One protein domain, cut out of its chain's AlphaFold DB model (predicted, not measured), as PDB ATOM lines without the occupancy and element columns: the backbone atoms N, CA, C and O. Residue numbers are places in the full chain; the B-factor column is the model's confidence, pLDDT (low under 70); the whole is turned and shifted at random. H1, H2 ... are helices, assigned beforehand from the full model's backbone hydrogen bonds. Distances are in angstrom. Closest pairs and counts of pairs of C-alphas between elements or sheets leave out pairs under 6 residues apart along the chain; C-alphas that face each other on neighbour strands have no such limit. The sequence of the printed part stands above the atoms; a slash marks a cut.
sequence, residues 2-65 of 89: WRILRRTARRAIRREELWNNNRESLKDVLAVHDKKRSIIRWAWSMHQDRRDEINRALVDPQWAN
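AT A GLANCE: This is residues 2 to 65 of the 89 residues of an uncharacterized protein of Actinobacteria bacterium (UniProt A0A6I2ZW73). What shape do these atoms make? A small compact head, made of H1, the short H2 and the beginning of H3, has one long arm: H3 runs on out of the head, and residues 46 to 65, of which 46 to 59 belong to H3, stick out free. What is it built of? The printed part has 64 residues with three named helices, H1, H2 and H3 in that order, and no named strand; the class is all helix. How spread out is it? It is only just loose, close to extended, with a radius of gyration of the C-alphas of 16.0 A, and elongated, spanning 48 by 24 by 20 A.

HOW THE PARTS SIT: What does H1, residues 2 to 14, meet? With residues 8 to 13 alone it touches H2, residues 26 to 29; the closest C-alphas, those of Ala 12 and Leu 26, are 5.3 A apart. How does H3, residues 39 to 59, stand to these two? With residues 39 to 40 alone it only just touches H2, with 3 pairs of C-alphas within 8 A, the closest being Val 29 and Ile 39 at 5.7 A. H1 and H3 are close but not clearly touching, C-alphas 5 and 40 being closest at 6.7 A, and run opposite ways at a shallow tilt of 31 degrees. Are the helix backbones within hydrogen-bond range? Every O i to N i+4 pair is in H1, and 15 of 17 are in H3; H2 is too short for such a pair.

IN THESE COORDINATES: Where does H1 lie? It runs 18.3 A from C-alpha 2 at (-13.090, 15.406, -7.407) to C-alpha 14. How long are H2 and H3? H2 measures 5.0 A; H3 measures 30.2 A and ends at C-alpha 59, (4.303, 37.491, -16.456).

THE WHOLE: How large is it? The two C-alphas farthest apart, those of Ile 13 and Asn 65, are 48.2 A apart. Is anything cut or long? The printed part has no cut, and the link from H1 to H2 is long, with 11 residues. Where is confidence low? Residues 26 and 30 have pLDDT under 70.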
ATOM      1  N   TRP A   2     -11.953  16.263  -7.800       83.00
ATOM      2  CA  TRP A   2     -13.090  15.406  -7.407       83.00
ATOM      3  C   TRP A   2     -14.260  15.348  -8.408       83.00
ATOM      4  O   TRP A   2     -14.851  14.295  -8.632       83.00
ATOM      5  N   ARG A   3     -14.569  16.471  -9.075       86.88
ATOM      6  CA  ARG A   3     -15.628  16.537 -10.099       86.88
ATOM      7  C   ARG A   3     -15.366  15.610 -11.289       86.88
ATOM      8  O   ARG A   3     -16.312  14.993 -11.769       86.88
ATOM      9  N   ILE A   4     -14.117  15.523 -11.758       85.00
ATOM     10  CA  ILE A   4     -13.742  14.641 -12.874       85.00
ATOM     11  C   ILE A   4     -13.864  13.193 -12.410       85.00
ATOM     12  O   ILE A   4     -14.600  12.434 -13.024       85.00
ATOM     13  N   LEU A   5     -13.281  12.862 -11.255       84.56
ATOM     14  CA  LEU A   5     -13.352  11.516 -10.684       84.56
ATOM     15  C   LEU A   5     -14.798  11.018 -10.539       84.56
ATOM     16  O   LEU A   5     -15.127   9.932 -11.008       84.56
ATOM     17  N   ARG A   6     -15.697  11.843  -9.990       85.94
ATOM     18  CA  ARG A   6     -17.119  11.493  -9.841       85.94
ATOM     19  C   ARG A   6     -17.841  11.323 -11.183       85.94
ATOM     20  O   ARG A   6     -18.672  10.423 -11.305       85.94
ATOM     21  N   ARG A   7     -17.576  12.183 -12.175       85.50
ATOM     22  CA  ARG A   7     -18.205  12.077 -13.509       85.50
ATOM     23  C   ARG A   7     -17.725  10.835 -14.247       85.50
ATOM     24  O   ARG A   7     -18.556  10.106 -14.774       85.50
ATOM     25  N   THR A   8     -16.422  10.583 -14.229       84.38
ATOM     26  CA  THR A   8     -15.814   9.426 -14.884       84.38
ATOM     27  C   THR A   8     -16.255   8.118 -14.221       84.38
ATOM     28  O   THR A   8     -16.667   7.199 -14.917       84.38
ATOM     29  N   ALA A   9     -16.300   8.049 -12.885       83.38
ATOM     30  CA  ALA A   9     -16.815   6.869 -12.183       83.38
ATOM     31  C   ALA A   9     -18.279   6.572 -12.552       83.38
ATOM     32  O   ALA A   9     -18.627   5.436 -12.861       83.38
ATOM     33  N   ARG A  10     -19.137   7.600 -12.587       86.00
ATOM     34  CA  ARG A  10     -20.546   7.459 -12.987       86.00
ATOM     35  C   ARG A  10     -20.691   6.945 -14.422       86.00
ATOM     36  O   ARG A  10     -21.483   6.035 -14.643       86.00
ATOM     37  N   ARG A  11     -19.934   7.514 -15.367       85.94
ATOM     38  CA  ARG A  11     -19.942   7.112 -16.783       85.94
ATOM     39  C   ARG A  11     -19.522   5.672 -16.961       85.94
ATOM     40  O   ARG A  11     -20.201   4.919 -17.644       85.94
ATOM     41  N   ALA A  12     -18.441   5.291 -16.299       83.25
ATOM     42  CA  ALA A  12     -17.883   3.963 -16.429       83.25
ATOM     43  C   ALA A  12     -18.786   2.893 -15.779       83.25
ATOM     44  O   ALA A  12     -18.957   1.819 -16.349       83.25
ATOM     45  N   ILE A  13     -19.467   3.209 -14.665       84.00
ATOM     46  CA  ILE A  13     -20.521   2.347 -14.084       84.00
ATOM     47  C   ILE A  13     -21.705   2.194 -15.047       84.00
ATOM     48  O   ILE A  13     -22.222   1.097 -15.230       84.00
ATOM     49  N   ARG A  14     -22.143   3.289 -15.675       85.81
ATOM     50  CA  ARG A  14     -23.290   3.295 -16.598       85.81
ATOM     51  C   ARG A  14     -22.945   2.880 -18.025       85.81
ATOM     52  O   ARG A  14     -23.839   2.807 -18.859       85.81
ATOM     53  N   ARG A  15     -21.663   2.621 -18.302       83.81
ATOM     54  CA  ARG A  15     -21.113   2.365 -19.642       83.81
ATOM     55  C   ARG A  15     -21.584   3.410 -20.660       83.81
ATOM     56  O   ARG A  15     -21.876   3.067 -21.808       83.81
ATOM     57  N   GLU A  16     -21.669   4.663 -20.203       84.25
ATOM     58  CA  GLU A  16     -22.059   5.814 -21.016       84.25
ATOM     59  C   GLU A  16     -21.079   5.931 -22.186       84.25
ATOM     60  O   GLU A  16     -19.860   5.978 -21.998       84.25
ATOM     61  N   GLU A  17     -21.625   5.945 -23.395       84.88
ATOM     62  CA  GLU A  17     -20.855   6.259 -24.586       84.88
ATOM     63  C   GLU A  17     -20.630   7.770 -24.633       84.88
ATOM     64  O   GLU A  17     -21.552   8.556 -24.413       84.88
ATOM     65  N   LEU A  18     -19.381   8.172 -24.851       82.69
ATOM     66  CA  LEU A  18     -19.002   9.570 -24.974       82.69
ATOM     67  C   LEU A  18     -19.216  10.043 -26.410       82.69
ATOM     68  O   LEU A  18     -20.318  10.387 -26.811       82.69
ATOM     69  N   TRP A  19     -18.138  10.095 -27.178       79.56
ATOM     70  CA  TRP A  19     -18.122  10.504 -28.569       79.56
ATOM     71  C   TRP A  19     -17.391   9.417 -29.349       79.56
ATOM     72  O   TRP A  19     -16.462   8.802 -28.822       79.56
ATOM     73  N   ASN A  20     -17.816   9.166 -30.587       81.12
ATOM     74  CA  ASN A  20     -17.178   8.198 -31.481       81.12
ATOM     75  C   ASN A  20     -17.039   6.776 -30.884       81.12
ATOM     76  O   ASN A  20     -15.947   6.213 -30.888       81.12
ATOM     77  N   ASN A  21     -18.110   6.203 -30.314       77.81
ATOM     78  CA  ASN A  21     -18.092   4.883 -29.658       77.81
ATOM     79  C   ASN A  21     -17.123   4.741 -28.468       77.81
ATOM     80  O   ASN A  21     -16.902   3.633 -27.971       77.81
ATOM     81  N   ASN A  22     -16.558   5.840 -27.961       81.81
ATOM     82  CA  ASN A  22     -15.670   5.790 -26.811       81.81
ATOM     83  C   ASN A  22     -16.460   5.460 -25.532       81.81
ATOM     84  O   ASN A  22     -17.312   6.241 -25.103       81.81
ATOM     85  N   ARG A  23     -16.157   4.319 -24.904       79.69
ATOM     86  CA  ARG A  23     -16.742   3.880 -23.630       79.69
ATOM     87  C   ARG A  23     -15.648   3.832 -22.576       79.69
ATOM     88  O   ARG A  23     -14.701   3.060 -22.693       79.69
ATOM     89  N   GLU A  24     -15.791   4.635 -21.527       76.75
ATOM     90  CA  GLU A  24     -14.818   4.645 -20.434       76.75
ATOM     91  C   GLU A  24     -14.919   3.338 -19.631       76.75
ATOM     92  O   GLU A  24     -15.925   3.062 -18.978       76.75
ATOM     93  N   SER A  25     -13.866   2.523 -19.665       73.88
ATOM     94  CA  SER A  25     -13.718   1.358 -18.792       73.88
ATOM     95  C   SER A  25     -13.194   1.794 -17.425       73.88
ATOM     96  O   SER A  25     -12.178   2.487 -17.340       73.88
ATOM     97  N   LEU A  26     -13.830   1.344 -16.336       69.44
ATOM     98  CA  LEU A  26     -13.353   1.604 -14.967       69.44
ATOM     99  C   LEU A  26     -11.895   1.157 -14.771       69.44
ATOM    100  O   LEU A  26     -11.149   1.801 -14.035       69.44
ATOM    101  N   LYS A  27     -11.485   0.080 -15.452       70.75
ATOM    102  CA  LYS A  27     -10.128  -0.470 -15.368       70.75
ATOM    103  C   LYS A  27      -9.090   0.489 -15.952       70.75
ATOM    104  O   LYS A  27      -8.050   0.693 -15.337       70.75
ATOM    105  N   ASP A  28      -9.399   1.114 -17.086       75.31
ATOM    106  CA  ASP A  28      -8.495   2.066 -17.738       75.31
ATOM    107  C   ASP A  28      -8.473   3.394 -16.979       75.31
ATOM    108  O   ASP A  28      -7.411   3.948 -16.707       75.31
ATOM    109  N   VAL A  29      -9.636   3.841 -16.497       73.31
ATOM    110  CA  VAL A  29      -9.777   5.028 -15.641       73.31
ATOM    111  C   VAL A  29      -8.926   4.918 -14.370       73.31
ATOM    112  O   VAL A  29      -8.277   5.896 -13.988       73.31
ATOM    113  N   LEU A  30      -8.906   3.748 -13.725       69.69
ATOM    114  CA  LEU A  30      -8.163   3.483 -12.488       69.69
ATOM    115  C   LEU A  30      -6.722   3.000 -12.715       69.69
ATOM    116  O   LEU A  30      -6.001   2.800 -11.737       69.69
ATOM    117  N   ALA A  31      -6.264   2.859 -13.965       78.44
ATOM    118  CA  ALA A  31      -4.880   2.523 -14.303       78.44
ATOM    119  C   ALA A  31      -3.931   3.708 -14.039       78.44
ATOM    120  O   ALA A  31      -3.264   4.218 -14.933       78.44
ATOM    121  N   VAL A  32      -3.865   4.172 -12.788       74.69
ATOM    122  CA  VAL A  32      -3.141   5.379 -12.348       74.69
ATOM    123  C   VAL A  32      -1.625   5.330 -12.582       74.69
ATOM    124  O   VAL A  32      -0.955   6.355 -12.458       74.69
ATOM    125  N   HIS A  33      -1.097   4.157 -12.930       75.50
ATOM    126  CA  HIS A  33       0.287   3.932 -13.335       75.50
ATOM    127  C   HIS A  33       0.557   4.329 -14.799       75.50
ATOM    128  O   HIS A  33       1.696   4.644 -15.128       75.50
ATOM    129  N   ASP A  34      -0.466   4.378 -15.661       77.75
ATOM    130  CA  ASP A  34      -0.340   4.716 -17.082       77.75
ATOM    131  C   ASP A  34      -1.159   5.972 -17.431       77.75
ATOM    132  O   ASP A  34      -2.392   5.967 -17.473       77.75
ATOM    133  N   LYS A  35      -0.450   7.069 -17.728       76.56
ATOM    134  CA  LYS A  35      -1.036   8.353 -18.147       76.56
ATOM    135  C   LYS A  35      -1.833   8.259 -19.455       76.56
ATOM    136  O   LYS A  35      -2.729   9.070 -19.646       76.56
ATOM    137  N   LYS A  36      -1.509   7.331 -20.363       78.00
ATOM    138  CA  LYS A  36      -2.198   7.200 -21.660       78.00
ATOM    139  C   LYS A  36      -3.534   6.470 -21.530       78.00
ATOM    140  O   LYS A  36      -4.427   6.705 -22.335       78.00
ATOM    141  N   ARG A  37      -3.669   5.604 -20.522       78.56
ATOM    142  CA  ARG A  37      -4.894   4.829 -20.258       78.56
ATOM    143  C   ARG A  37      -5.811   5.506 -19.246       78.56
ATOM    144  O   ARG A  37      -7.025   5.517 -19.428       78.56
ATOM    145  N   SER A  38      -5.244   6.115 -18.203       84.25
ATOM    146  CA  SER A  38      -6.025   6.749 -17.144       84.25
ATOM    147  C   SER A  38      -6.275   8.226 -17.416       84.25
ATOM    148  O   SER A  38      -5.422   9.083 -17.180       84.25
ATOM    149  N   ILE A  39      -7.516   8.537 -17.800       82.25
ATOM    150  CA  ILE A  39      -8.007   9.917 -17.912       82.25
ATOM    151  C   ILE A  39      -7.845  10.702 -16.602       82.25
ATOM    152  O   ILE A  39      -7.606  11.906 -16.626       82.25
ATOM    153  N   ILE A  40      -7.917  10.030 -15.445       84.69
ATOM    154  CA  ILE A  40      -7.718  10.656 -14.131       84.69
ATOM    155  C   ILE A  40      -6.258  11.048 -13.938       84.69
ATOM    156  O   ILE A  40      -5.974  12.180 -13.545       84.69
ATOM    157  N   ARG A  41      -5.329  10.131 -14.232       86.50
ATOM    158  CA  ARG A  41      -3.894  10.396 -14.120       86.50
ATOM    159  C   ARG A  41      -3.456  11.482 -15.098       86.50
ATOM    160  O   ARG A  41      -2.703  12.368 -14.700       86.50
ATOM    161  N   TRP A  42      -3.953  11.436 -16.332       87.06
ATOM    162  CA  TRP A  42      -3.720  12.473 -17.334       87.06
ATOM    163  C   TRP A  42      -4.265  13.832 -16.885       87.06
ATOM    164  O   TRP A  42      -3.533  14.819 -16.893       87.06
ATOM    165  N   ALA A  43      -5.517  13.889 -16.416       87.31
ATOM    166  CA  ALA A  43      -6.125  15.138 -15.963       87.31
ATOM    167  C   ALA A  43      -5.364  15.749 -14.780       87.31
ATOM    168  O   ALA A  43      -5.246  16.968 -14.694       87.31
ATOM    169  N   TRP A  44      -4.825  14.916 -13.884       87.75
ATOM    170  CA  TRP A  44      -4.000  15.391 -12.777       87.75
ATOM    171  C   TRP A  44      -2.668  15.977 -13.249       87.75
ATOM    172  O   TRP A  44      -2.305  17.055 -12.784       87.75
ATOM    173  N   SER A  45      -1.956  15.316 -14.173       87.81
ATOM    174  CA  SER A  45      -0.706  15.877 -14.711       87.81
ATOM    175  C   SER A  45      -0.958  17.174 -15.471       87.81
ATOM    176  O   SER A  45      -0.330  18.184 -15.177       87.81
ATOM    177  N   MET A  46      -1.975  17.189 -16.338       90.06
ATOM    178  CA  MET A  46      -2.342  18.389 -17.087       90.06
ATOM    179  C   MET A  46      -2.784  19.537 -16.184       90.06
ATOM    180  O   MET A  46      -2.637  20.696 -16.553       90.06
ATOM    181  N   HIS A  47      -3.349  19.248 -15.006       87.25
ATOM    182  CA  HIS A  47      -3.780  20.299 -14.093       87.25
ATOM    183  C   HIS A  47      -2.608  21.142 -13.587       87.25
ATOM    184  O   HIS A  47      -2.752  22.359 -13.497       87.25
ATOM    185  N   GLN A  48      -1.474  20.509 -13.272       87.62
ATOM    186  CA  GLN A  48      -0.260  21.218 -12.865       87.62
ATOM    187  C   GLN A  48       0.344  21.957 -14.058       87.62
ATOM    188  O   GLN A  48       0.465  23.178 -14.005       87.62
ATOM    189  N   ASP A  49       0.564  21.249 -15.170       91.12
ATOM    190  CA  ASP A  49       1.177  21.813 -16.379       91.12
ATOM    191  C   ASP A  49       0.421  23.055 -16.877       91.12
ATOM    192  O   ASP A  49       1.015  24.091 -17.178       91.12
ATOM    193  N   ARG A  50      -0.918  22.992 -16.891       89.81
ATOM    194  CA  ARG A  50      -1.769  24.109 -17.318       89.81
ATOM    195  C   ARG A  50      -1.730  25.279 -16.342       89.81
ATOM    196  O   ARG A  50      -1.830  26.427 -16.766       89.81
ATOM    197  N   ARG A  51      -1.616  25.010 -15.038       89.38
ATOM    198  CA  ARG A  51      -1.495  26.067 -14.025       89.38
ATOM    199  C   ARG A  51      -0.186  26.829 -14.213       89.38
ATOM    200  O   ARG A  51      -0.191  28.055 -14.169       89.38
ATOM    201  N   ASP A  52       0.897  26.107 -14.470       92.25
ATOM    202  CA  ASP A  52       2.223  26.687 -14.668       92.25
ATOM    203  C   ASP A  52       2.319  27.441 -15.998       92.25
ATOM    204  O   ASP A  52       2.922  28.508 -16.063       92.25
ATOM    205  N   GLU A  53       1.685  26.937 -17.057       91.12
ATOM    206  CA  GLU A  53       1.532  27.652 -18.329       91.12
ATOM    207  C   GLU A  53       0.800  28.990 -18.154       91.12
ATOM    208  O   GLU A  53       1.293  30.017 -18.612       91.12
ATOM    209  N   ILE A  54      -0.337  29.003 -17.445       89.50
ATOM    210  CA  ILE A  54      -1.085  30.242 -17.180       89.50
ATOM    211  C   ILE A  54      -0.235  31.214 -16.360       89.50
ATOM    212  O   ILE A  54      -0.153  32.388 -16.707       89.50
ATOM    213  N   ASN A  55       0.428  30.739 -15.303       91.19
ATOM    214  CA  ASN A  55       1.286  31.590 -14.478       91.19
ATOM    215  C   ASN A  55       2.437  32.202 -15.286       91.19
ATOM    216  O   ASN A  55       2.753  33.371 -15.087       91.19
ATOM    217  N   ARG A  56       3.030  31.443 -16.218       92.50
ATOM    218  CA  ARG A  56       4.034  31.972 -17.150       92.50
ATOM    219  C   ARG A  56       3.443  33.034 -18.071       92.50
ATOM    220  O   ARG A  56       4.035  34.096 -18.202       92.50
ATOM    221  N   ALA A  57       2.265  32.793 -18.642       89.94
ATOM    222  CA  ALA A  57       1.602  33.761 -19.515       89.94
ATOM    223  C   ALA A  57       1.268  35.085 -18.801       89.94
ATOM    224  O   ALA A  57       1.340  36.139 -19.424       89.94
ATOM    225  N   LEU A  58       0.949  35.050 -17.501       90.25
ATOM    226  CA  LEU A  58       0.647  36.253 -16.711       90.25
ATOM    227  C   LEU A  58       1.839  37.206 -16.547       90.25
ATOM    228  O   LEU A  58       1.626  38.393 -16.316       90.25
ATOM    229  N   VAL A  59       3.071  36.697 -16.624       91.44
ATOM    230  CA  VAL A  59       4.303  37.491 -16.456       91.44
ATOM    231  C   VAL A  59       5.066  37.684 -17.763       91.44
ATOM    232  O   VAL A  59       6.119  38.318 -17.774       91.44
ATOM    233  N   ASP A  60       4.560  37.124 -18.859       93.81
ATOM    234  CA  ASP A  60       5.231  37.166 -20.146       93.81
ATOM    235  C   ASP A  60       5.072  38.555 -20.796       93.81
ATOM    236  O   ASP A  60       3.940  38.991 -21.045       93.81
ATOM    237  N   PRO A  61       6.182  39.250 -21.118       92.69
ATOM    238  CA  PRO A  61       6.144  40.563 -21.756       92.69
ATOM    239  C   PRO A  61       5.385  40.593 -23.085       92.69
ATOM    240  O   PRO A  61       4.878  41.651 -23.462       92.69
ATOM    241  N   GLN A  62       5.255  39.460 -23.789       94.00
ATOM    242  CA  GLN A  62       4.502  39.394 -25.045       94.00
ATOM    243  C   GLN A  62       3.025  39.800 -24.870       94.00
ATOM    244  O   GLN A  62       2.387  40.248 -25.822       94.00
ATOM    245  N   TRP A  63       2.489  39.682 -23.649       92.00
ATOM    246  CA  TRP A  63       1.113  40.039 -23.300       92.00
ATOM    247  C   TRP A  63       1.004  41.340 -22.495       92.00
ATOM    248  O   TRP A  63      -0.065  41.631 -21.963       92.00
ATOM    249  N   ALA A  64       2.068  42.148 -22.410       88.44
ATOM    250  CA  ALA A  64       2.105  43.349 -21.566       88.44
ATOM    251  C   ALA A  64       1.015  44.390 -21.895       88.44
ATOM    252  O   ALA A  64       0.653  45.201 -21.046       88.44
ATOM    253  N   ASN A  65       0.463  44.366 -23.112       92.25
ATOM    254  CA  ASN A  65      -0.633  45.241 -23.538       92.25
ATOM    255  C   ASN A  65      -2.038  44.649 -23.303       92.25
ATOM    256  O   ASN A  65      -3.019  45.168 -23.842       92.25
TER     257      ASN A  65